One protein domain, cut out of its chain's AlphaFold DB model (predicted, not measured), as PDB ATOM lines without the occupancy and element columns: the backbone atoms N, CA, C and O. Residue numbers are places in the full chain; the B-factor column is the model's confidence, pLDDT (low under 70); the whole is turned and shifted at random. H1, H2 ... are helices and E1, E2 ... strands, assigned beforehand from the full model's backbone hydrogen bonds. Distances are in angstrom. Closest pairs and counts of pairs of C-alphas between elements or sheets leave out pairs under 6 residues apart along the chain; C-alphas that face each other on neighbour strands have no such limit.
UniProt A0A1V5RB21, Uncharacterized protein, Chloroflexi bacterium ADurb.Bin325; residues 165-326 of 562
ATOM      1  N   SER A 165      23.403 -15.092 -30.741       43.59
ATOM      2  CA  SER A 165      24.066 -14.533 -31.923       43.59
ATOM      3  C   SER A 165      25.454 -15.107 -32.249       43.59
ATOM      4  O   SER A 165      25.934 -14.860 -33.351       43.59
ATOM      5  N   ALA A 166      26.110 -15.825 -31.331       52.00
ATOM      6  CA  ALA A 166      27.334 -16.588 -31.593       52.00
ATOM      7  C   ALA A 166      27.037 -17.945 -32.259       52.00
ATOM      8  O   ALA A 166      27.901 -18.513 -32.927       52.00
ATOM      9  N   LEU A 167      25.802 -18.446 -32.137       64.12
ATOM     10  CA  LEU A 167      25.362 -19.655 -32.827       64.12
ATOM     11  C   LEU A 167      25.089 -19.332 -34.300       64.12
ATOM     12  O   LEU A 167      24.206 -18.543 -34.643       64.12
ATOM     13  N   LEU A 168      25.838 -19.974 -35.193       70.00
ATOM     14  CA  LEU A 168      25.583 -19.913 -36.628       70.00
ATOM     15  C   LEU A 168      24.419 -20.852 -36.967       70.00
ATOM     16  O   LEU A 168      24.600 -22.061 -37.081       70.00
ATOM     17  N   GLY A 169      23.212 -20.314 -37.146       83.00
ATOM     18  CA  GLY A 169      22.071 -21.139 -37.534       83.00
ATOM     19  C   GLY A 169      20.729 -20.420 -37.566       83.00
ATOM     20  O   GLY A 169      20.641 -19.194 -37.528       83.00
ATOM     21  N   VAL A 170      19.672 -21.219 -37.674       85.62
ATOM     22  CA  VAL A 170      18.277 -20.792 -37.662       85.62
ATOM     23  C   VAL A 170      17.640 -21.311 -36.372       85.62
ATOM     24  O   VAL A 170      17.683 -22.521 -36.136       85.62
ATOM     25  N   PRO A 171      17.065 -20.437 -35.523       88.62
ATOM     26  CA  PRO A 171      16.320 -20.883 -34.353       88.62
ATOM     27  C   PRO A 171      15.079 -21.660 -34.784       88.62
ATOM     28  O   PRO A 171      14.414 -21.303 -35.763       88.62
ATOM     29  N   ALA A 172      14.738 -22.697 -34.026       90.44
ATOM     30  CA  ALA A 172      13.463 -23.370 -34.186       90.44
ATOM     31  C   ALA A 172      12.300 -22.365 -34.034       90.44
ATOM     32  O   ALA A 172      12.365 -21.456 -33.199       90.44
ATOM     33  N   PRO A 173      11.241 -22.484 -34.856       90.19
ATOM     34  CA  PRO A 173      10.115 -21.569 -34.804       90.19
ATOM     35  C   PRO A 173       9.349 -21.736 -33.491       90.19
ATOM     36  O   PRO A 173       9.291 -22.822 -32.913       90.19
ATOM     37  N   GLU A 174       8.702 -20.661 -33.054       88.88
ATOM     38  CA  GLU A 174       7.798 -20.708 -31.911       88.88
ATOM     39  C   GLU A 174       6.566 -21.555 -32.263       88.88
ATOM     40  O   GLU A 174       5.829 -21.259 -33.210       88.88
ATOM     41  N   VAL A 175       6.366 -22.647 -31.527       90.69
ATOM     42  CA  VAL A 175       5.264 -23.598 -31.713       90.69
ATOM     43  C   VAL A 175       4.714 -24.017 -30.355       90.69
ATOM     44  O   VAL A 175       5.443 -24.029 -29.367       90.69
ATOM     45  N   ALA A 176       3.438 -24.402 -30.303       91.38
ATOM     46  CA  ALA A 176       2.863 -24.985 -29.095       91.38
ATOM     47  C   ALA A 176       3.499 -26.357 -28.813       91.38
ATOM     48  O   ALA A 176       3.507 -27.243 -29.681       91.38
ATOM     49  N   VAL A 177       4.023 -26.515 -27.597       94.19
ATOM     50  CA  VAL A 177       4.727 -27.721 -27.128       94.19
ATOM     51  C   VAL A 177       3.933 -28.506 -26.081       94.19
ATOM     52  O   VAL A 177       4.388 -29.563 -25.661       94.19
ATOM     53  N   ASP A 178       2.736 -28.049 -25.697       94.19
ATOM     54  CA  ASP A 178       1.929 -28.667 -24.633       94.19
ATOM     55  C   ASP A 178       1.615 -30.143 -24.913       94.19
ATOM     56  O   ASP A 178       1.757 -30.987 -24.034       94.19
ATOM     57  N   ASP A 179       1.267 -30.478 -26.161       93.12
ATOM     58  CA  ASP A 179       0.997 -31.863 -26.565       93.12
ATOM     59  C   ASP A 179       2.244 -32.756 -26.437       93.12
ATOM     60  O   ASP A 179       2.131 -33.926 -26.077       93.12
ATOM     61  N   LEU A 180       3.437 -32.205 -26.709       95.00
ATOM     62  CA  LEU A 180       4.706 -32.922 -26.550       95.00
ATOM     63  C   LEU A 180       5.011 -33.140 -25.072       95.00
ATOM     64  O   LEU A 180       5.303 -34.258 -24.666       95.00
ATOM     65  N   LEU A 181       4.901 -32.088 -24.260       95.19
ATOM     66  CA  LEU A 181       5.110 -32.165 -22.817       95.19
ATOM     67  C   LEU A 181       4.154 -33.174 -22.171       95.19
ATOM     68  O   LEU A 181       4.598 -34.024 -21.404       95.19
ATOM     69  N   ALA A 182       2.872 -33.155 -22.546       93.81
ATOM     70  CA  ALA A 182       1.880 -34.116 -22.072       93.81
ATOM     71  C   ALA A 182       2.195 -35.552 -22.523       93.81
ATOM     72  O   ALA A 182       2.053 -36.490 -21.738       93.81
ATOM     73  N   GLN A 183       2.653 -35.736 -23.767       93.81
ATOM     74  CA  GLN A 183       3.082 -37.042 -24.270       93.81
ATOM     75  C   GLN A 183       4.267 -37.593 -23.469       93.81
ATOM     76  O   GLN A 183       4.266 -38.771 -23.119       93.81
ATOM     77  N   ILE A 184       5.264 -36.757 -23.177       95.50
ATOM     78  CA  ILE A 184       6.459 -37.150 -22.424       95.50
ATOM     79  C   ILE A 184       6.116 -37.405 -20.956       95.50
ATOM     80  O   ILE A 184       6.501 -38.442 -20.425       95.50
ATOM     81  N   GLN A 185       5.323 -36.541 -20.319       94.62
ATOM     82  CA  GLN A 185       4.862 -36.754 -18.945       94.62
ATOM     83  C   GLN A 185       4.118 -38.087 -18.808       94.62
ATOM     84  O   GLN A 185       4.393 -38.856 -17.892       94.62
ATOM     85  N   ALA A 186       3.235 -38.414 -19.755       93.38
ATOM     86  CA  ALA A 186       2.505 -39.680 -19.749       93.38
ATOM     87  C   ALA A 186       3.416 -40.912 -19.924       93.38
ATOM     88  O   ALA A 186       3.047 -42.005 -19.495       93.38
ATOM     89  N   GLN A 187       4.584 -40.759 -20.563       91.69
ATOM     90  CA  GLN A 187       5.588 -41.823 -20.682       91.69
ATOM     91  C   GLN A 187       6.400 -42.000 -19.397       91.69
ATOM     92  O   GLN A 187       6.735 -43.131 -19.058       91.69
ATOM     93  N   LEU A 188       6.726 -40.899 -18.713       90.31
ATOM     94  CA  LEU A 188       7.507 -40.911 -17.475       90.31
ATOM     95  C   LEU A 188       6.665 -41.350 -16.268       90.31
ATOM     96  O   LEU A 188       7.150 -42.101 -15.428       90.31
ATOM     97  N   GLY A 189       5.401 -40.923 -16.212       90.62
ATOM     98  CA  GLY A 189       4.550 -40.999 -15.023       90.62
ATOM     99  C   GLY A 189       4.539 -39.675 -14.257       90.62
ATOM    100  O   GLY A 189       5.518 -38.934 -14.268       90.62
ATOM    101  N   ASP A 190       3.414 -39.353 -13.613       85.75
ATOM    102  CA  ASP A 190       3.189 -38.059 -12.937       85.75
ATOM    103  C   ASP A 190       4.114 -37.817 -11.731       85.75
ATOM    104  O   ASP A 190       4.263 -36.684 -11.288       85.75
ATOM    105  N   ASP A 191       4.734 -38.870 -11.201       89.44
ATOM    106  CA  ASP A 191       5.583 -38.856 -10.010       89.44
ATOM    107  C   ASP A 191       7.041 -39.239 -10.309       89.44
ATOM    108  O   ASP A 191       7.785 -39.553  -9.383       89.44
ATOM    109  N   ALA A 192       7.456 -39.259 -11.580       90.56
ATOM    110  CA  ALA A 192       8.819 -39.625 -11.980       90.56
ATOM    111  C   ALA A 192       9.877 -38.632 -11.472       90.56
ATOM    112  O   ALA A 192      10.936 -39.028 -10.978       90.56
ATOM    113  N   PHE A 193       9.563 -37.342 -11.583       92.88
ATOM    114  CA  PHE A 193      10.381 -36.229 -11.122       92.88
ATOM    115  C   PHE A 193       9.494 -35.197 -10.422       92.88
ATOM    116  O   PHE A 193       8.284 -35.167 -10.649       92.88
ATOM    117  N   SER A 194      10.077 -34.352  -9.568       91.06
ATOM    118  CA  SER A 194       9.322 -33.316  -8.849       91.06
ATOM    119  C   SER A 194       8.726 -32.249  -9.769       91.06
ATOM    120  O   SER A 194       7.742 -31.619  -9.391       91.06
ATOM    121  N   ASP A 195       9.308 -32.068 -10.959       91.00
ATOM    122  CA  ASP A 195       8.867 -31.116 -11.973       91.00
ATOM    123  C   ASP A 195       8.559 -31.825 -13.301       91.00
ATOM    124  O   ASP A 195       8.999 -32.947 -13.569       91.00
ATOM    125  N   GLY A 196       7.789 -31.154 -14.160       89.88
ATOM    126  CA  GLY A 196       7.482 -31.659 -15.497       89.88
ATOM    127  C   GLY A 196       8.686 -31.598 -16.449       89.88
ATOM    128  O   GLY A 196       9.666 -30.897 -16.187       89.88
ATOM    129  N   PRO A 197       8.641 -32.297 -17.596       95.38
ATOM    130  CA  PRO A 197       9.656 -32.140 -18.627       95.38
ATOM    131  C   PRO A 197       9.673 -30.701 -19.162       95.38
ATOM    132  O   PRO A 197       8.677 -29.979 -19.109       95.38
ATOM    133  N   ALA A 198      10.808 -30.297 -19.723       95.25
ATOM    134  CA  ALA A 198      10.996 -28.995 -20.345       95.25
ATOM    135  C   ALA A 198      11.421 -29.135 -21.808       95.25
ATOM    136  O   ALA A 198      11.909 -30.180 -22.247       95.25
ATOM    137  N   VAL A 199      11.215 -28.059 -22.571       95.75
ATOM    138  CA  VAL A 199      11.580 -27.970 -23.987       95.75
ATOM    139  C   VAL A 199      12.455 -26.745 -24.212       95.75
ATOM    140  O   VAL A 199      12.080 -25.629 -23.866       95.75
ATOM    141  N   LEU A 200      13.596 -26.958 -24.857       94.25
ATOM    142  CA  LEU A 200      14.516 -25.931 -25.322       94.25
ATOM    143  C   LEU A 200      14.502 -25.900 -26.861       94.25
ATOM    144  O   LEU A 200      14.987 -26.842 -27.493       94.25
ATOM    145  N   PRO A 201      13.968 -24.841 -27.496       94.12
ATOM    146  CA  PRO A 201      14.125 -24.620 -28.931       94.12
ATOM    147  C   PRO A 201      15.604 -24.435 -29.288       94.12
ATOM    148  O   PRO A 201      16.298 -23.652 -28.641       94.12
ATOM    149  N   LEU A 202      16.081 -25.133 -30.321       94.38
ATOM    150  CA  LEU A 202      17.493 -25.124 -30.701       94.38
ATOM    151  C   LEU A 202      17.740 -24.250 -31.931       94.38
ATOM    152  O   LEU A 202      16.925 -24.184 -32.852       94.38
ATOM    153  N   VAL A 203      18.905 -23.614 -31.963       91.62
ATOM    154  CA  VAL A 203      19.487 -23.028 -33.171       91.62
ATOM    155  C   VAL A 203      20.240 -24.126 -33.910       91.62
ATOM    156  O   VAL A 203      21.180 -24.704 -33.375       91.62
ATOM    157  N   ALA A 204      19.830 -24.424 -35.138       90.56
ATOM    158  CA  ALA A 204      20.429 -25.484 -35.946       90.56
ATOM    159  C   ALA A 204      20.912 -24.938 -37.302       90.56
ATOM    160  O   ALA A 204      20.418 -23.898 -37.750       90.56
ATOM    161  N   PRO A 205      21.839 -25.619 -37.999       87.50
ATOM    162  CA  PRO A 205      22.199 -25.260 -39.368       87.50
ATOM    163  C   PRO A 205      20.961 -25.144 -40.267       87.50
ATOM    164  O   PRO A 205      20.024 -25.928 -40.146       87.50
ATOM    165  N   ALA A 206      20.956 -24.210 -41.221       85.56
ATOM    166  CA  ALA A 206      19.795 -23.977 -42.095       85.56
ATOM    167  C   ALA A 206      19.404 -25.192 -42.967       85.56
ATOM    168  O   ALA A 206      18.308 -25.233 -43.522       85.56
ATOM    169  N   SER A 207      20.310 -26.159 -43.128       87.50
ATOM    170  CA  SER A 207      20.062 -27.438 -43.802       87.50
ATOM    171  C   SER A 207      19.324 -28.459 -42.934       87.50
ATOM    172  O   SER A 207      18.816 -29.444 -43.468       87.50
ATOM    173  N   SER A 208      19.298 -28.256 -41.620       89.38
ATOM    174  CA  SER A 208      18.644 -29.136 -40.658       89.38
ATOM    175  C   SER A 208      17.152 -28.799 -40.556       89.38
ATOM    176  O   SER A 208      16.771 -27.636 -40.723       89.38
ATOM    177  N   PRO A 209      16.278 -29.783 -40.274       92.62
ATOM    178  CA  PRO A 209      14.919 -29.461 -39.853       92.62
ATOM    179  C   PRO A 209      14.956 -28.670 -38.532       92.62
ATOM    180  O   PRO A 209      15.967 -28.719 -37.833       92.62
ATOM    181  N   PRO A 210      13.883 -27.956 -38.156       94.69
ATOM    182  CA  PRO A 210      13.805 -27.336 -36.839       94.69
ATOM    183  C   PRO A 210      13.933 -28.372 -35.716       94.69
ATOM    184  O   PRO A 210      13.309 -29.432 -35.787       94.69
ATOM    185  N   LEU A 211      14.727 -28.054 -34.691       96.75
ATOM    186  CA  LEU A 211      15.048 -28.978 -33.604       96.75
ATOM    187  C   LEU A 211      14.691 -28.400 -32.235       96.75
ATOM    188  O   LEU A 211      14.826 -27.203 -31.987       96.75
ATOM    189  N   TRP A 212      14.295 -29.285 -31.327       97.56
ATOM    190  CA  TRP A 212      14.030 -28.979 -29.927       97.56
ATOM    191  C   TRP A 212      14.717 -30.021 -29.049       97.56
ATOM    192  O   TRP A 212      14.612 -31.214 -29.326       97.56
ATOM    193  N   ALA A 213      15.396 -29.589 -27.990       97.81
ATOM    194  CA  ALA A 213      15.814 -30.480 -26.920       97.81
ATOM    195  C   ALA A 213      14.670 -30.614 -25.911       97.81
ATOM    196  O   ALA A 213      14.102 -29.618 -25.473       97.81
ATOM    197  N   VAL A 214      14.333 -31.843 -25.547       97.94
ATOM    198  CA  VAL A 214      13.354 -32.184 -24.516       97.94
ATOM    199  C   VAL A 214      14.089 -32.903 -23.405       97.94
ATOM    200  O   VAL A 214      14.868 -33.813 -23.681       97.94
ATOM    201  N   TYR A 215      13.859 -32.505 -22.163       97.50
ATOM    202  CA  TYR A 215      14.605 -33.035 -21.029       97.50
ATOM    203  C   TYR A 215      13.746 -33.097 -19.772       97.50
ATOM    204  O   TYR A 215      12.810 -32.319 -19.593       97.50
ATOM    205  N   SER A 216      14.056 -34.057 -18.908       96.06
ATOM    206  CA  SER A 216      13.491 -34.164 -17.556       96.06
ATOM    207  C   SER A 216      14.008 -33.043 -16.653       96.06
ATOM    208  O   SER A 216      15.182 -32.687 -16.760       96.06
ATOM    209  N   THR A 217      13.176 -32.553 -15.731       93.81
ATOM    210  CA  THR A 217      13.552 -31.524 -14.746       93.81
ATOM    211  C   THR A 217      13.058 -31.898 -13.349       93.81
ATOM    212  O   THR A 217      12.269 -32.828 -13.213       93.81
ATOM    213  N   GLY A 218      13.539 -31.209 -12.320       90.19
ATOM    214  CA  GLY A 218      13.224 -31.472 -10.918       90.19
ATOM    215  C   GLY A 218      14.072 -32.577 -10.294       90.19
ATOM    216  O   GLY A 218      14.956 -33.132 -10.940       90.19
ATOM    217  N   MET A 219      13.810 -32.873  -9.022       89.81
ATOM    218  CA  MET A 219      14.405 -33.991  -8.286       89.81
ATOM    219  C   MET A 219      13.845 -35.315  -8.797       89.81
ATOM    220  O   MET A 219      12.630 -35.465  -8.945       89.81
ATOM    221  N   ARG A 220      14.711 -36.306  -8.987       90.00
ATOM    222  CA  ARG A 220      14.311 -37.687  -9.253       90.00
ATOM    223  C   ARG A 220      13.548 -38.288  -8.072       90.00
ATOM    224  O   ARG A 220      13.935 -38.122  -6.917       90.00
ATOM    225  N   ASN A 221      12.505 -39.059  -8.364       90.38
ATOM    226  CA  ASN A 221      11.838 -39.873  -7.358       90.38
ATOM    227  C   ASN A 221      12.551 -41.231  -7.175       90.38
ATOM    228  O   ASN A 221      12.541 -42.087  -8.063       90.38
ATOM    229  N   TYR A 222      13.151 -41.432  -5.997       89.12
ATOM    230  CA  TYR A 222      13.906 -42.642  -5.649       89.12
ATOM    231  C   TYR A 222      13.041 -43.865  -5.318       89.12
ATOM    232  O   TYR A 222      13.579 -44.967  -5.217       89.12
ATOM    233  N   ASP A 223      11.722 -43.701  -5.185       90.38
ATOM    234  CA  ASP A 223      10.801 -44.814  -4.931       90.38
ATOM    235  C   ASP A 223      10.451 -45.593  -6.216       90.38
ATOM    236  O   ASP A 223       9.878 -46.687  -6.154       90.38
ATOM    237  N   HIS A 224      10.814 -45.073  -7.396       84.69
ATOM    238  CA  HIS A 224      10.616 -45.773  -8.668       84.69
ATOM    239  C   HIS A 224      11.534 -46.988  -8.805       84.69
ATOM    240  O   HIS A 224      12.719 -46.959  -8.475       84.69
ATOM    241  N   THR A 225      10.985 -48.081  -9.339       82.81
ATOM    242  CA  THR A 225      11.741 -49.299  -9.655       82.81
ATOM    243  C   THR A 225      11.414 -49.766 -11.080       82.81
ATOM    244  O   THR A 225      10.291 -50.217 -11.320       82.81
ATOM    245  N   PRO A 226      12.377 -49.733 -12.025       84.12
ATOM    246  CA  PRO A 226      13.762 -49.282 -11.857       84.12
ATOM    247  C   PRO A 226      13.861 -47.772 -11.595       84.12
ATOM    248  O   PRO A 226      12.953 -47.023 -11.942       84.12
ATOM    249  N   LEU A 227      14.976 -47.345 -10.998       84.94
ATOM    250  CA  LEU A 227      15.268 -45.928 -10.807       84.94
ATOM    251  C   LEU A 227      15.321 -45.227 -12.175       84.94
ATOM    252  O   LEU A 227      15.999 -45.705 -13.084       84.94
ATOM    253  N   LEU A 228      14.597 -44.117 -12.324       87.69
ATOM    254  CA  LEU A 228      14.452 -43.414 -13.603       87.69
ATOM    255  C   LEU A 228      15.583 -42.421 -13.827       87.69
ATOM    256  O   LEU A 228      15.735 -41.516 -13.019       87.69
ATOM    257  N   SER A 229      16.329 -42.559 -14.923       90.69
ATOM    258  CA  SER A 229      17.379 -41.623 -15.339       90.69
ATOM    259  C   SER A 229      16.818 -40.286 -15.796       90.69
ATOM    260  O   SER A 229      15.839 -40.240 -16.544       90.69
ATOM    261  N   HIS A 230      17.484 -39.192 -15.416       94.25
ATOM    262  CA  HIS A 230      17.312 -37.957 -16.171       94.25
ATOM    263  C   HIS A 230      17.749 -38.184 -17.624       94.25
ATOM    264  O   HIS A 230      18.648 -38.982 -17.892       94.25
ATOM    265  N   PHE A 231      17.129 -37.483 -18.568       95.56
ATOM    266  CA  PHE A 231      17.407 -37.655 -19.991       95.56
ATOM    267  C   PHE A 231      17.429 -36.325 -20.735       95.56
ATOM    268  O   PHE A 231      16.804 -35.343 -20.324       95.56
ATOM    269  N   VAL A 232      18.088 -36.344 -21.893       97.69
ATOM    270  CA  VAL A 232      17.956 -35.331 -22.941       97.69
ATOM    271  C   VAL A 232      17.634 -36.043 -24.248       97.69
ATOM    272  O   VAL A 232      18.255 -37.045 -24.600       97.69
ATOM    273  N   ALA A 233      16.657 -35.526 -24.982       98.00
ATOM    274  CA  ALA A 233      16.248 -36.044 -26.276       98.00
ATOM    275  C   ALA A 233      16.101 -34.917 -27.298       98.00
ATOM    276  O   ALA A 233      15.639 -33.826 -26.978       98.00
ATOM    277  N   ILE A 234      16.478 -35.184 -28.544       98.38
ATOM    278  CA  ILE A 234      16.344 -34.253 -29.664       98.38
ATOM    279  C   ILE A 234      15.099 -34.622 -30.459       98.38
ATOM    280  O   ILE A 234      14.952 -35.755 -30.913       98.38
ATOM    281  N   PHE A 235      14.225 -33.647 -30.668       97.56
ATOM    282  CA  PHE A 235      12.991 -33.779 -31.427       97.56
ATOM    283  C   PHE A 235      12.995 -32.878 -32.654       97.56
ATOM    284  O   PHE A 235      13.557 -31.785 -32.649       97.56
ATOM    285  N   THR A 236      12.287 -33.322 -33.686       96.19
ATOM    286  CA  THR A 236      11.832 -32.491 -34.803       96.19
ATOM    287  C   THR A 236      10.312 -32.528 -34.867       96.19
ATOM    288  O   THR A 236       9.675 -33.435 -34.322       96.19
ATOM    289  N   ARG A 237       9.724 -31.568 -35.581       93.12
ATOM    290  CA  ARG A 237       8.297 -31.560 -35.898       93.12
ATOM    291  C   ARG A 237       8.081 -31.499 -37.403       93.12
ATOM    292  O   ARG A 237       8.667 -30.649 -38.070       93.12
ATOM    293  N   ASP A 238       7.243 -32.388 -37.914       87.75
ATOM    294  CA  ASP A 238       6.756 -32.387 -39.294       87.75
ATOM    295  C   ASP A 238       5.214 -32.391 -39.321       87.75
ATOM    296  O   ASP A 238       4.562 -32.183 -38.290       87.75
ATOM    297  N   ASP A 239       4.625 -32.559 -40.509       85.50
ATOM    298  CA  ASP A 239       3.168 -32.575 -40.695       85.50
ATOM    299  C   ASP A 239       2.488 -33.750 -39.961       85.50
ATOM    300  O   ASP A 239       1.302 -33.659 -39.636       85.50
ATOM    301  N   ASP A 240       3.230 -34.824 -39.667       85.69
ATOM    302  CA  ASP A 240       2.742 -36.010 -38.958       85.69
ATOM    303  C   ASP A 240       2.883 -35.878 -37.426       85.69
ATOM    304  O   ASP A 240       2.336 -36.695 -36.679       85.69
ATOM    305  N   GLY A 241       3.549 -34.823 -36.941       91.00
ATOM    306  CA  GLY A 241       3.650 -34.468 -35.527       91.00
ATOM    307  C   GLY A 241       5.084 -34.410 -35.007       91.00
ATOM    308  O   GLY A 241       6.025 -34.074 -35.726       91.00
ATOM    309  N   TRP A 242       5.246 -34.670 -33.710       95.50
ATOM    310  CA  TRP A 242       6.554 -34.701 -33.058       95.50
ATOM    311  C   TRP A 242       7.248 -36.038 -33.292       95.50
ATOM    312  O   TRP A 242       6.646 -37.101 -33.128       95.50
ATOM    313  N   ARG A 243       8.539 -35.987 -33.618       95.38
ATOM    314  CA  ARG A 243       9.368 -37.170 -33.833       95.38
ATOM    315  C   ARG A 243      10.679 -37.054 -33.069       95.38
ATOM    316  O   ARG A 243      11.443 -36.115 -33.291       95.38
ATOM    317  N   GLU A 244      10.937 -38.032 -32.207       96.44
ATOM    318  CA  GLU A 244      12.222 -38.189 -31.521       96.44
ATOM    319  C   GLU A 244      13.292 -38.622 -32.539       96.44
ATOM    320  O   GLU A 244      13.061 -39.515 -33.361       96.44
ATOM    321  N   LEU A 245      14.442 -37.949 -32.526       96.56
ATOM    322  CA  LEU A 245      15.594 -38.227 -33.388       96.56
ATOM    323  C   LEU A 245      16.681 -38.999 -32.646       96.56
ATOM    324  O   LEU A 245      17.238 -39.948 -33.191       96.56
ATOM    325  N   ALA A 246      16.976 -38.574 -31.421       97.19
ATOM    326  CA  ALA A 246      17.987 -39.160 -30.558       97.19
ATOM    327  C   ALA A 246      17.611 -38.915 -29.094       97.19
ATOM    328  O   ALA A 246      16.961 -37.918 -28.784       97.19
ATOM    329  N   ARG A 247      18.056 -39.797 -28.204       95.31
ATOM    330  CA  ARG A 247      17.908 -39.680 -26.754       95.31
ATOM    331  C   ARG A 247      19.160 -40.217 -26.086       95.31
ATOM    332  O   ARG A 247      19.739 -41.189 -26.567       95.31
ATOM    333  N   ILE A 248      19.535 -39.595 -24.979       93.94
ATOM    334  CA  ILE A 248      20.543 -40.104 -24.064       93.94
ATOM    335  C   ILE A 248      20.005 -40.046 -22.634       93.94
ATOM    336  O   ILE A 248      19.412 -39.043 -22.228       93.94
ATOM    337  N   ASP A 249      20.227 -41.124 -21.889       92.19
ATOM    338  CA  ASP A 249      20.020 -41.149 -20.447       92.19
ATOM    339  C   ASP A 249      21.300 -40.641 -19.782       92.19
ATOM    340  O   ASP A 249      22.398 -41.145 -20.047       92.19
ATOM    341  N   LEU A 250      21.162 -39.638 -18.922       90.12
ATOM    342  CA  LEU A 250      22.270 -38.900 -18.314       90.12
ATOM    343  C   LEU A 250      23.017 -39.684 -17.231       90.12
ATOM    344  O   LEU A 250      24.009 -39.189 -16.703       90.12
ATOM    345  N   ASP A 251      22.564 -40.909 -16.967       79.44
ATOM    346  CA  ASP A 251      23.200 -41.891 -16.089       79.44
ATOM    347  C   ASP A 251      24.255 -42.747 -16.820       79.44
ATOM    348  O   ASP A 251      24.965 -43.535 -16.197       79.44
ATOM    349  N   THR A 252      24.355 -42.622 -18.150       66.31
ATOM    350  CA  THR A 252      25.305 -43.393 -18.964       66.31
ATOM    351  C   THR A 252      26.673 -42.701 -18.954       66.31
ATOM    352  O   THR A 252      26.752 -41.573 -19.443       66.31
ATOM    353  N   PRO A 253      27.756 -43.328 -18.451       60.53
ATOM    354  CA  PRO A 253      29.081 -42.714 -18.490       60.53
ATOM    355  C   PRO A 253      29.548 -42.491 -19.943       60.53
ATOM    356  O   PRO A 253      29.129 -43.223 -20.848       60.53
ATOM    357  N   PRO A 254      30.425 -41.503 -20.202       59.47
ATOM    358  CA  PRO A 254      30.995 -41.308 -21.529       59.47
ATOM    359  C   PRO A 254      31.865 -42.516 -21.924       59.47
ATOM    360  O   PRO A 254      32.905 -42.783 -21.327       59.47
ATOM    361  N   GLY A 255      31.447 -43.250 -22.962       58.44
ATOM    362  CA  GLY A 255      32.148 -44.439 -23.464       58.44
ATOM    363  C   GLY A 255      31.721 -45.756 -22.795       58.44
ATOM    364  O   GLY A 255      30.694 -45.831 -22.135       58.44
ATOM    365  N   ASP A 256      32.501 -46.823 -23.000       52.62
ATOM    366  CA  ASP A 256      32.240 -48.174 -22.449       52.62
ATOM    367  C   ASP A 256      32.902 -48.369 -21.058       52.62
ATOM    368  O   ASP A 256      33.072 -49.491 -20.575       52.62
ATOM    369  N   ASP A 257      33.350 -47.275 -20.424       47.56
ATOM    370  CA  ASP A 257      34.171 -47.307 -19.211       47.56
ATOM    371  C   ASP A 257      33.314 -47.199 -17.939       47.56
ATOM    372  O   ASP A 257      33.141 -46.144 -17.334       47.56
ATOM    373  N   SER A 258      32.755 -48.339 -17.528       48.50
ATOM    374  CA  SER A 258      31.899 -48.482 -16.333       48.50
ATOM    375  C   SER A 258      32.588 -48.222 -14.978       48.50
ATOM    376  O   SER A 258      31.967 -48.421 -13.933       48.50
ATOM    377  N   LEU A 259      33.872 -47.844 -14.963       44.41
ATOM    378  CA  LEU A 259      34.660 -47.657 -13.736       44.41
ATOM    379  C   LEU A 259      34.650 -46.216 -13.206       44.41
ATOM    380  O   LEU A 259      35.041 -45.999 -12.059       44.41
ATOM    381  N   LEU A 260      34.195 -45.250 -14.006       47.66
ATOM    382  CA  LEU A 260      34.033 -43.859 -13.593       47.66
ATOM    383  C   LEU A 260      32.576 -43.625 -13.192       47.66
ATOM    384  O   LEU A 260      31.739 -43.249 -14.005       47.66
ATOM    385  N   MET A 261      32.266 -43.879 -11.922       51.91
ATOM    386  CA  MET A 261      30.994 -43.471 -11.327       51.91
ATOM    387  C   MET A 261      31.118 -42.005 -10.890       51.91
ATOM    388  O   MET A 261      31.149 -41.703  -9.700       51.91
ATOM    389  N   GLU A 262      31.277 -41.102 -11.863       57.56
ATOM    390  CA  GLU A 262      31.074 -39.671 -11.619       57.56
ATOM    391  C   GLU A 262      29.611 -39.469 -11.190       57.56
ATOM    392  O   GLU A 262      28.721 -40.140 -11.728       57.56
ATOM    393  N   PRO A 263      29.336 -38.618 -10.187       62.16
ATOM    394  CA  PRO A 263      28.004 -38.514  -9.622       62.16
ATOM    395  C   PRO A 263      27.028 -37.964 -10.673       62.16
ATOM    396  O   PRO A 263      27.269 -36.946 -11.321       62.16
ATOM    397  N   LEU A 264      25.937 -38.701 -10.864       73.94
ATOM    398  CA  LEU A 264      24.879 -38.447 -11.839       73.94
ATOM    399  C   LEU A 264      23.898 -37.419 -11.268       73.94
ATOM    400  O   LEU A 264      23.702 -37.421 -10.055       73.94
ATOM    401  N   PRO A 265      23.255 -36.563 -12.081       87.31
ATOM    402  CA  PRO A 265      22.365 -35.550 -11.532       87.31
ATOM    403  C   PRO A 265      21.187 -36.208 -10.792       87.31
ATOM    404  O   PRO A 265      20.460 -37.035 -11.349       87.31
ATOM    405  N   ASP A 266      20.998 -35.809  -9.537       87.38
ATOM    406  CA  ASP A 266      19.801 -36.095  -8.741       87.38
ATOM    407  C   ASP A 266      18.659 -35.149  -9.126       87.38
ATOM    408  O   ASP A 266      17.485 -35.511  -9.017       87.38
ATOM    409  N   PHE A 267      19.015 -33.943  -9.580       87.94
ATOM    410  CA  PHE A 267      18.086 -32.971 -10.136       87.94
ATOM    411  C   PHE A 267      18.674 -32.173 -11.292       87.94
ATOM    412  O   PHE A 267      19.885 -31.951 -11.375       87.94
ATOM    413  N   ILE A 268      17.773 -31.672 -12.137       89.94
ATOM    414  CA  ILE A 268      18.048 -30.702 -13.201       89.94
ATOM    415  C   ILE A 268      16.989 -29.607 -13.111       89.94
ATOM    416  O   ILE A 268      15.798 -29.895 -13.170       89.94
ATOM    417  N   ALA A 269      17.386 -28.345 -12.985       81.00
ATOM    418  CA  ALA A 269      16.420 -27.247 -12.973       81.00
ATOM    419  C   ALA A 269      15.754 -27.056 -14.351       81.00
ATOM    420  O   ALA A 269      16.300 -27.448 -15.382       81.00
ATOM    421  N   THR A 270      14.613 -26.363 -14.411       73.44
ATOM    422  CA  THR A 270      13.910 -26.057 -15.677       73.44
ATOM    423  C   THR A 270      14.742 -25.224 -16.670       73.44
ATOM    424  O   THR A 270      14.381 -25.132 -17.835       73.44
ATOM    425  N   GLY A 271      15.867 -24.638 -16.238       80.31
ATOM    426  CA  GLY A 271      16.873 -23.984 -17.093       80.31
ATOM    427  C   GLY A 271      18.238 -24.688 -17.123       80.31
ATOM    428  O   GLY A 271      19.207 -24.123 -17.629       80.31
ATOM    429  N   GLY A 272      18.331 -25.897 -16.563       84.62
ATOM    430  CA  GLY A 272      19.579 -26.647 -16.414       84.62
ATOM    431  C   GLY A 272      20.147 -27.155 -17.737       84.62
ATOM    432  O   GLY A 272      21.353 -27.336 -17.844       84.62
ATOM    433  N   VAL A 273      19.320 -27.323 -18.777       93.44
ATOM    434  CA  VAL A 273      19.799 -27.656 -20.127       93.44
ATOM    435  C   VAL A 273      19.842 -26.405 -20.989       93.44
ATOM    436  O   VAL A 273      18.829 -25.731 -21.185       93.44
ATOM    437  N   ARG A 274      21.020 -26.102 -21.538       91.88
ATOM    438  CA  ARG A 274      21.260 -24.913 -22.365       91.88
ATOM    439  C   ARG A 274      22.017 -25.275 -23.627       91.88
ATOM    440  O   ARG A 274      22.851 -26.172 -23.623       91.88
ATOM    441  N   GLN A 275      21.743 -24.554 -24.710       92.06
ATOM    442  CA  GLN A 275      22.535 -24.680 -25.924       92.06
ATOM    443  C   GLN A 275      23.824 -23.868 -25.790       92.06
ATOM    444  O   GLN A 275      23.791 -22.709 -25.377       92.06
ATOM    445  N   ALA A 276      24.944 -24.478 -26.160       89.94
ATOM    446  CA  ALA A 276      26.261 -23.859 -26.199       89.94
ATOM    447  C   ALA A 276      26.775 -23.768 -27.640       89.94
ATOM    448  O   ALA A 276      26.324 -24.498 -28.523       89.94
ATOM    449  N   ALA A 277      27.735 -22.876 -27.876       86.12
ATOM    450  CA  ALA A 277      28.545 -22.878 -29.088       86.12
ATOM    451  C   ALA A 277      29.965 -23.301 -28.714       86.12
ATOM    452  O   ALA A 277      30.558 -22.662 -27.853       86.12
ATOM    453  N   ILE A 278      30.500 -24.337 -29.356       89.00
ATOM    454  CA  ILE A 278      31.914 -24.746 -29.258       89.00
ATOM    455  C   ILE A 278      32.510 -24.719 -30.660       89.00
ATOM    456  O   ILE A 278      33.514 -24.065 -30.931       89.00
ATOM    457  N   GLU A 279      31.827 -25.373 -31.592       88.88
ATOM    458  CA  GLU A 279      32.134 -25.343 -33.014       88.88
ATOM    459  C   GLU A 279      30.836 -25.562 -33.824       88.88
ATOM    460  O   GLU A 279      29.820 -25.936 -33.230       88.88
ATOM    461  N   PRO A 280      30.809 -25.248 -35.133       86.44
ATOM    462  CA  PRO A 280      29.565 -25.157 -35.901       86.44
ATOM    463  C   PRO A 280      29.023 -26.478 -36.481       86.44
ATOM    464  O   PRO A 280      27.882 -26.480 -36.949       86.44
ATOM    465  N   ASP A 281      29.800 -27.561 -36.518       88.56
ATOM    466  CA  ASP A 281      29.401 -28.833 -37.134       88.56
ATOM    467  C   ASP A 281      28.462 -29.659 -36.232       88.56
ATOM    468  O   ASP A 281      27.664 -30.447 -36.746       88.56
ATOM    469  N   HIS A 282      28.491 -29.447 -34.912       92.75
ATOM    470  CA  HIS A 282      27.593 -30.084 -33.948       92.75
ATOM    471  C   HIS A 282      26.682 -29.074 -33.244       92.75
ATOM    472  O   HIS A 282      26.994 -27.897 -33.058       92.75
ATOM    473  N   ILE A 283      25.541 -29.573 -32.772       94.75
ATOM    474  CA  ILE A 283      24.744 -28.885 -31.759       94.75
ATOM    475  C   ILE A 283      25.264 -29.300 -30.386       94.75
ATOM    476  O   ILE A 283      25.263 -30.483 -30.054       94.75
ATOM    477  N   TRP A 284      25.666 -28.318 -29.586       95.50
ATOM    478  CA  TRP A 284      26.217 -28.535 -28.254       95.50
ATOM    479  C   TRP A 284      25.196 -28.181 -27.181       95.50
ATOM    480  O   TRP A 284      24.575 -27.117 -27.240       95.50
ATOM    481  N   LEU A 285      25.035 -29.054 -26.190       96.25
ATOM    482  CA  LEU A 285      24.171 -28.822 -25.035       96.25
ATOM    483  C   LEU A 285      24.979 -28.969 -23.749       96.25
ATOM    484  O   LEU A 285      25.687 -29.958 -23.579       96.25
ATOM    485  N   THR A 286      24.841 -28.017 -22.833       94.75
ATOM    486  CA  THR A 286      25.282 -28.182 -21.448       94.75
ATOM    487  C   THR A 286      24.111 -28.646 -20.603       94.75
ATOM    488  O   THR A 286      22.991 -28.166 -20.790       94.75
ATOM    489  N   VAL A 287      24.382 -29.532 -19.657       93.44
ATOM    490  CA  VAL A 287      23.448 -29.944 -18.615       93.44
ATOM    491  C   VAL A 287      24.067 -29.596 -17.273       93.44
ATOM    492  O   VAL A 287      25.109 -30.132 -16.908       93.44
ATOM    493  N   ASP A 288      23.418 -28.695 -16.554       88.94
ATOM    494  CA  ASP A 288      23.737 -28.325 -15.188       88.94
ATOM    495  C   ASP A 288      22.706 -28.958 -14.252       88.94
ATOM    496  O   ASP A 288      21.496 -28.753 -14.390       88.94
ATOM    497  N   GLY A 289      23.204 -29.731 -13.298       87.50
ATOM    498  CA  GLY A 289      22.402 -30.377 -12.270       87.50
ATOM    499  C   GLY A 289      23.128 -30.382 -10.935       87.50
ATOM    500  O   GLY A 289      24.178 -29.752 -10.769       87.50
ATOM    501  N   GLY A 290      22.584 -31.119  -9.978       85.12
ATOM    502  CA  GLY A 290      23.245 -31.313  -8.696       85.12
ATOM    503  C   GLY A 290      23.059 -32.708  -8.137       85.12
ATOM    504  O   GLY A 290      22.206 -33.467  -8.594       85.12
ATOM    505  N   VAL A 291      23.902 -33.027  -7.159       82.50
ATOM    506  CA  VAL A 291      23.885 -34.283  -6.402       82.50
ATOM    507  C   VAL A 291      23.806 -33.941  -4.923       82.50
ATOM    508  O   VAL A 291      24.601 -33.152  -4.402       82.50
ATOM    509  N   GLY A 292      22.842 -34.534  -4.229       75.69
ATOM    510  CA  GLY A 292      22.524 -34.168  -2.857       75.69
ATOM    511  C   GLY A 292      22.255 -32.665  -2.698       75.69
ATOM    512  O   GLY A 292      21.747 -31.995  -3.592       75.69
ATOM    513  N   ALA A 293      22.588 -32.124  -1.525       67.38
ATOM    514  CA  ALA A 293      22.231 -30.750  -1.162       67.38
ATOM    515  C   ALA A 293      23.187 -29.671  -1.704       67.38
ATOM    516  O   ALA A 293      22.816 -28.497  -1.757       67.38
ATOM    517  N   HIS A 294      24.431 -30.034  -2.033       69.75
ATOM    518  CA  HIS A 294      25.500 -29.054  -2.256       69.75
ATOM    519  C   HIS A 294      26.348 -29.311  -3.500       69.75
ATOM    520  O   HIS A 294      26.977 -28.370  -3.968       69.75
ATOM    521  N   SER A 295      26.389 -30.527  -4.041       81.50
ATOM    522  CA  SER A 295      27.286 -30.835  -5.156       81.50
ATOM    523  C   SER A 295      26.668 -30.435  -6.491       81.50
ATOM    524  O   SER A 295      25.459 -30.550  -6.689       81.50
ATOM    525  N   GLY A 296      27.506 -29.980  -7.414       85.19
ATOM    526  CA  GLY A 296      27.136 -29.673  -8.790       85.19
ATOM    527  C   GLY A 296      27.552 -30.783  -9.749       85.19
ATOM    528  O   GLY A 296      28.565 -31.451  -9.539       85.19
ATOM    529  N   VAL A 297      26.795 -30.926 -10.832       88.62
ATOM    530  CA  VAL A 297      27.140 -31.754 -11.991       88.62
ATOM    531  C   VAL A 297      27.076 -30.889 -13.239       88.62
ATOM    532  O   VAL A 297      26.152 -30.094 -13.405       88.62
ATOM    533  N   PHE A 298      28.060 -31.058 -14.111       91.88
ATOM    534  CA  PHE A 298      28.111 -30.456 -15.430       91.88
ATOM    535  C   PHE A 298      28.326 -31.557 -16.463       91.88
ATOM    536  O   PHE A 298      29.269 -32.337 -16.357       91.88
ATOM    537  N   GLN A 299      27.472 -31.623 -17.477       92.62
ATOM    538  CA  GLN A 299      27.638 -32.546 -18.596       92.62
ATOM    539  C   GLN A 299      27.608 -31.766 -19.903       92.62
ATOM    540  O   GLN A 299      26.822 -30.832 -20.066       92.62
ATOM    541  N   LEU A 300      28.446 -32.169 -20.849       95.12
ATOM    542  CA  LEU A 300      28.448 -31.639 -22.201       95.12
ATOM    543  C   LEU A 300      28.021 -32.726 -23.177       95.12
ATOM    544  O   LEU A 300      28.612 -33.809 -23.218       95.12
ATOM    545  N   LEU A 301      27.021 -32.407 -23.991       95.81
ATOM    546  CA  LEU A 301      26.506 -33.274 -25.038       95.81
ATOM    547  C   LEU A 301      26.770 -32.664 -26.417       95.81
ATOM    548  O   LEU A 301      26.644 -31.451 -26.594       95.81
ATOM    549  N   SER A 302      27.059 -33.517 -27.397       95.81
ATOM    550  CA  SER A 302      27.144 -33.164 -28.816       95.81
ATOM    551  C   SER A 302      26.061 -33.897 -29.611       95.81
ATOM    552  O   SER A 302      25.732 -35.053 -29.332       95.81
ATOM    553  N   PHE A 303      25.484 -33.227 -30.606       96.31
ATOM    554  CA  PHE A 303      24.578 -33.830 -31.578       96.31
ATOM    555  C   PHE A 303      25.060 -33.539 -32.998       96.31
ATOM    556  O   PHE A 303      25.066 -32.388 -33.433       96.31
ATOM    557  N   ASP A 304      25.425 -34.593 -33.728       93.31
ATOM    558  CA  ASP A 304      25.991 -34.524 -35.089       93.31
ATOM    559  C   ASP A 304      24.925 -34.506 -36.208       93.31
ATOM    560  O   ASP A 304      25.233 -34.622 -37.396       93.31
ATOM    561  N   GLY A 305      23.644 -34.402 -35.838       92.69
ATOM    562  CA  GLY A 305      22.504 -34.562 -36.744       92.69
ATOM    563  C   GLY A 305      21.897 -35.968 -36.747       92.69
ATOM    564  O   GLY A 305      20.801 -36.154 -37.281       92.69
ATOM    565  N   THR A 306      22.567 -36.949 -36.138       92.06
ATOM    566  CA  THR A 306      22.128 -38.350 -36.079       92.06
ATOM    567  C   THR A 306      22.191 -38.953 -34.679       92.06
ATOM    568  O   THR A 306      21.232 -39.604 -34.266       92.06
ATOM    569  N   ALA A 307      23.271 -38.726 -33.937       93.00
ATOM    570  CA  ALA A 307      23.511 -39.285 -32.616       93.00
ATOM    571  C   ALA A 307      23.726 -38.168 -31.594       93.00
ATOM    572  O   ALA A 307      24.431 -37.198 -31.865       93.00
ATOM    573  N   LEU A 308      23.109 -38.321 -30.419       95.19
ATOM    574  CA  LEU A 308      23.370 -37.497 -29.240       95.19
ATOM    575  C   LEU A 308      24.387 -38.238 -28.368       95.19
ATOM    576  O   LEU A 308      24.137 -39.380 -27.975       95.19
ATOM    577  N   LYS A 309      25.528 -37.611 -28.092       93.31
ATOM    578  CA  LYS A 309      26.659 -38.216 -27.386       93.31
ATOM    579  C   LYS A 309      27.029 -37.391 -26.162       93.31
ATOM    580  O   LYS A 309      27.018 -36.167 -26.216       93.31
ATOM    581  N   MET A 310      27.387 -38.071 -25.075       92.56
ATOM    582  CA  MET A 310      28.018 -37.452 -23.911       92.56
ATOM    583  C   MET A 310      29.519 -37.310 -24.167       92.56
ATOM    584  O   MET A 310      30.208 -38.310 -24.369       92.56
ATOM    585  N   GLU A 311      30.004 -36.072 -24.208       92.69
ATOM    586  CA  GLU A 311      31.401 -35.745 -24.525       92.69
ATOM    587  C   GLU A 311      32.242 -35.528 -23.270       92.69
ATOM    588  O   GLU A 311      33.405 -35.922 -23.232       92.69
ATOM    589  N   LEU A 312      31.659 -34.915 -22.237       91.69
ATOM    590  CA  LEU A 312      32.348 -34.625 -20.984       91.69
ATOM    591  C   LEU A 312      31.370 -34.640 -19.810       91.69
ATOM    592  O   LEU A 312      30.220 -34.222 -19.952       91.69
ATOM    593  N   VAL A 313      31.854 -35.080 -18.651       90.06
ATOM    594  CA  VAL A 313      31.172 -34.979 -17.358       90.06
ATOM    595  C   VAL A 313      32.158 -34.389 -16.359       90.06
ATOM    596  O   VAL A 313      33.327 -34.769 -16.351       90.06
ATOM    597  N   GLY A 314      31.685 -33.464 -15.535       88.25
ATOM    598  CA  GLY A 314      32.403 -32.918 -14.398       88.25
ATOM    599  C   GLY A 314      31.494 -32.856 -13.183       88.25
ATOM    600  O   GLY A 314      30.292 -32.606 -13.298       88.25
ATOM    601  N   SER A 315      32.079 -33.070 -12.016       87.19
ATOM    602  CA  SER A 315      31.404 -32.945 -10.736       87.19
ATOM    603  C   SER A 315      32.173 -31.991  -9.832       87.19
ATOM    604  O   SER A 315      33.385 -31.816  -9.960       87.19
ATOM    605  N   SER A 316      31.452 -31.331  -8.934       84.81
ATOM    606  CA  SER A 316      32.036 -30.417  -7.960       84.81
ATOM    607  C   SER A 316      31.329 -30.566  -6.628       84.81
ATOM    608  O   SER A 316      30.124 -30.807  -6.572       84.81
ATOM    609  N   ALA A 317      32.065 -30.385  -5.534       82.06
ATOM    610  CA  ALA A 317      31.505 -30.414  -4.184       82.06
ATOM    611  C   ALA A 317      30.673 -29.151  -3.853       82.06
ATOM    612  O   ALA A 317      30.146 -29.017  -2.746       82.06
ATOM    613  N   SER A 318      30.567 -28.223  -4.810       78.94
ATOM    614  CA  SER A 318      29.682 -27.058  -4.802       78.94
ATOM    615  C   SER A 318      28.890 -26.953  -6.115       78.94
ATOM    616  O   SER A 318      29.311 -27.533  -7.118       78.94
ATOM    617  N   PRO A 319      27.780 -26.188  -6.165       77.12
ATOM    618  CA  PRO A 319      27.086 -25.925  -7.423       77.12
ATOM    619  C   PRO A 319      28.003 -25.211  -8.423       77.12
ATOM    620  O   PRO A 319      28.913 -24.483  -8.025       77.12
ATOM    621  N   GLY A 320      27.729 -25.381  -9.719       76.44
ATOM    622  CA  GLY A 320      28.523 -24.756 -10.783       76.44
ATOM    623  C   GLY A 320      29.752 -25.563 -11.206       76.44
ATOM    624  O   GLY A 320      30.803 -24.982 -11.434       76.44
ATOM    625  N   ALA A 321      29.614 -26.883 -11.362       86.81
ATOM    626  CA  ALA A 321      30.715 -27.795 -11.702       86.81
ATOM    627  C   ALA A 321      31.391 -27.548 -13.065       86.81
ATOM    628  O   ALA A 321      32.435 -28.131 -13.349       86.81
ATOM    629  N   GLY A 322      30.828 -26.695 -13.923       88.38
ATOM    630  CA  GLY A 322      31.480 -26.305 -15.163       88.38
ATOM    631  C   GLY A 322      30.742 -25.227 -15.944       88.38
ATOM    632  O   GLY A 322      29.586 -24.888 -15.670       88.38
ATOM    633  N   PHE A 323      31.426 -24.649 -16.924       86.44
ATOM    634  CA  PHE A 323      30.921 -23.590 -17.784       86.44
ATOM    635  C   PHE A 323      31.648 -23.541 -19.133       86.44
ATOM    636  O   PHE A 323      32.706 -24.134 -19.315       86.44
ATOM    637  N   ILE A 324      31.055 -22.822 -20.087       86.31
ATOM    638  CA  ILE A 324      31.618 -22.569 -21.415       86.31
ATOM    639  C   ILE A 324      32.184 -21.151 -21.459       86.31
ATOM    640  O   ILE A 324      31.523 -20.211 -21.011       86.31
ATOM    641  N   ALA A 325      33.394 -20.993 -21.982       82.19
ATOM    642  CA  ALA A 325      34.031 -19.692 -22.170       82.19
ATOM    643  C   ALA A 325      35.135 -19.788 -23.224       82.19
ATOM    644  O   ALA A 325      35.818 -20.799 -23.282       82.19
ATOM    645  N   ASP A 326      35.350 -18.735 -24.005       84.69
ATOM    646  CA  ASP A 326      36.589 -18.555 -24.768       84.69
ATOM    647  C   ASP A 326      37.708 -18.192 -23.777       84.69
ATOM    648  O   ASP A 326      37.803 -17.054 -23.314       84.69
TER     649      ASP A 326
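This is residues 165 to 326 of the 562 residues of an uncharacterized protein of Chloroflexi bacterium ADurb.Bin325 (UniProt A0A1V5RB21). Two strongly twisted antiparallel sheets, E5 E6 E7 E8 and E1 E2 E3 E4, stand face to face as a sandwich, their edges close together on both sides, E5 by E1 and E8 by E4. The helix H1 packs on the face of E1 E2 E3 E4 away from the other sheet, and the short strand E9 crosses the far face of E5 E6 E7 E8. The printed part has 162 residues, with H1 and then E1 to E9 along the chain; the class is mostly strand, with under half of the residues in named elements. It is compact and rounded, with a radius of gyration of the C-alphas of 15.5 A and spans of 40 by 39 by 28 A.

E5 is residues 267 to 276, 20.2 A long, and bends by 80 degrees at residue 270. E6 is residues 283 to 291, 25.9 A; E7 residues 295 to 303, 26.7 A; E8 residues 308 to 316, 24.0 A, with a bend of 53 degrees at 311. E1 is residues 198 to 201, E2 residues 211 to 215, E3 residues 231 to 238, 22.7 A, and E4 residues 241 to 249, 23.2 A, bending by 59 degrees at 246. H1, residues 178 to 188, begins at C-alpha 178 (1.929, -28.667, -24.633). E9, residues 322 to 325, ends at C-alpha 325 (34.031, -19.692, -22.170).

E5 E6 E7 E8 is a meander, each strand the antiparallel neighbour of the one before, as is E1 E2 E3 E4. N 274 and O 286 of E5 and E6 are 3.0 A apart, N 287 and O 299 of E6 and E7 2.8 A, and N 298 and O 314 of E7 and E8 2.8 A. In the other sheet, N 200 and O 213 of E1 and E2 are 2.8 A apart, N 214 and O 233 of E2 and E3 2.8 A, and N 236 and O 243 of E3 and E4 2.9 A. The sheets' facing parts are 9.9 A centre to centre. The closest C-alphas of E1 and E5 are those of Ala 198 and Thr 270, 6.2 A; of E4 and E8, Ala 246 and Leu 308, 5.8 A. H1 is on E1 E2 E3 E4 at a height over the sheet of 7.9 A, making two layers, a helix on one face of a sheet; every O i to N i+4 pair in H1 is within hydrogen-bond range. E9 pairs with no named strand; its closest C-alpha to E7 is Gly 322, 5.4 A from that of Phe 298.

The C-alphas farthest apart, Asp 239 and Ala 317, are 46.3 A apart. The printed part has no cut. The links E2 to E3 and E4 to E5 are long. Mean pLDDT of the printed part is 86.6; residues 165 to 167, 252 to 263 and 293 to 294 are under 70.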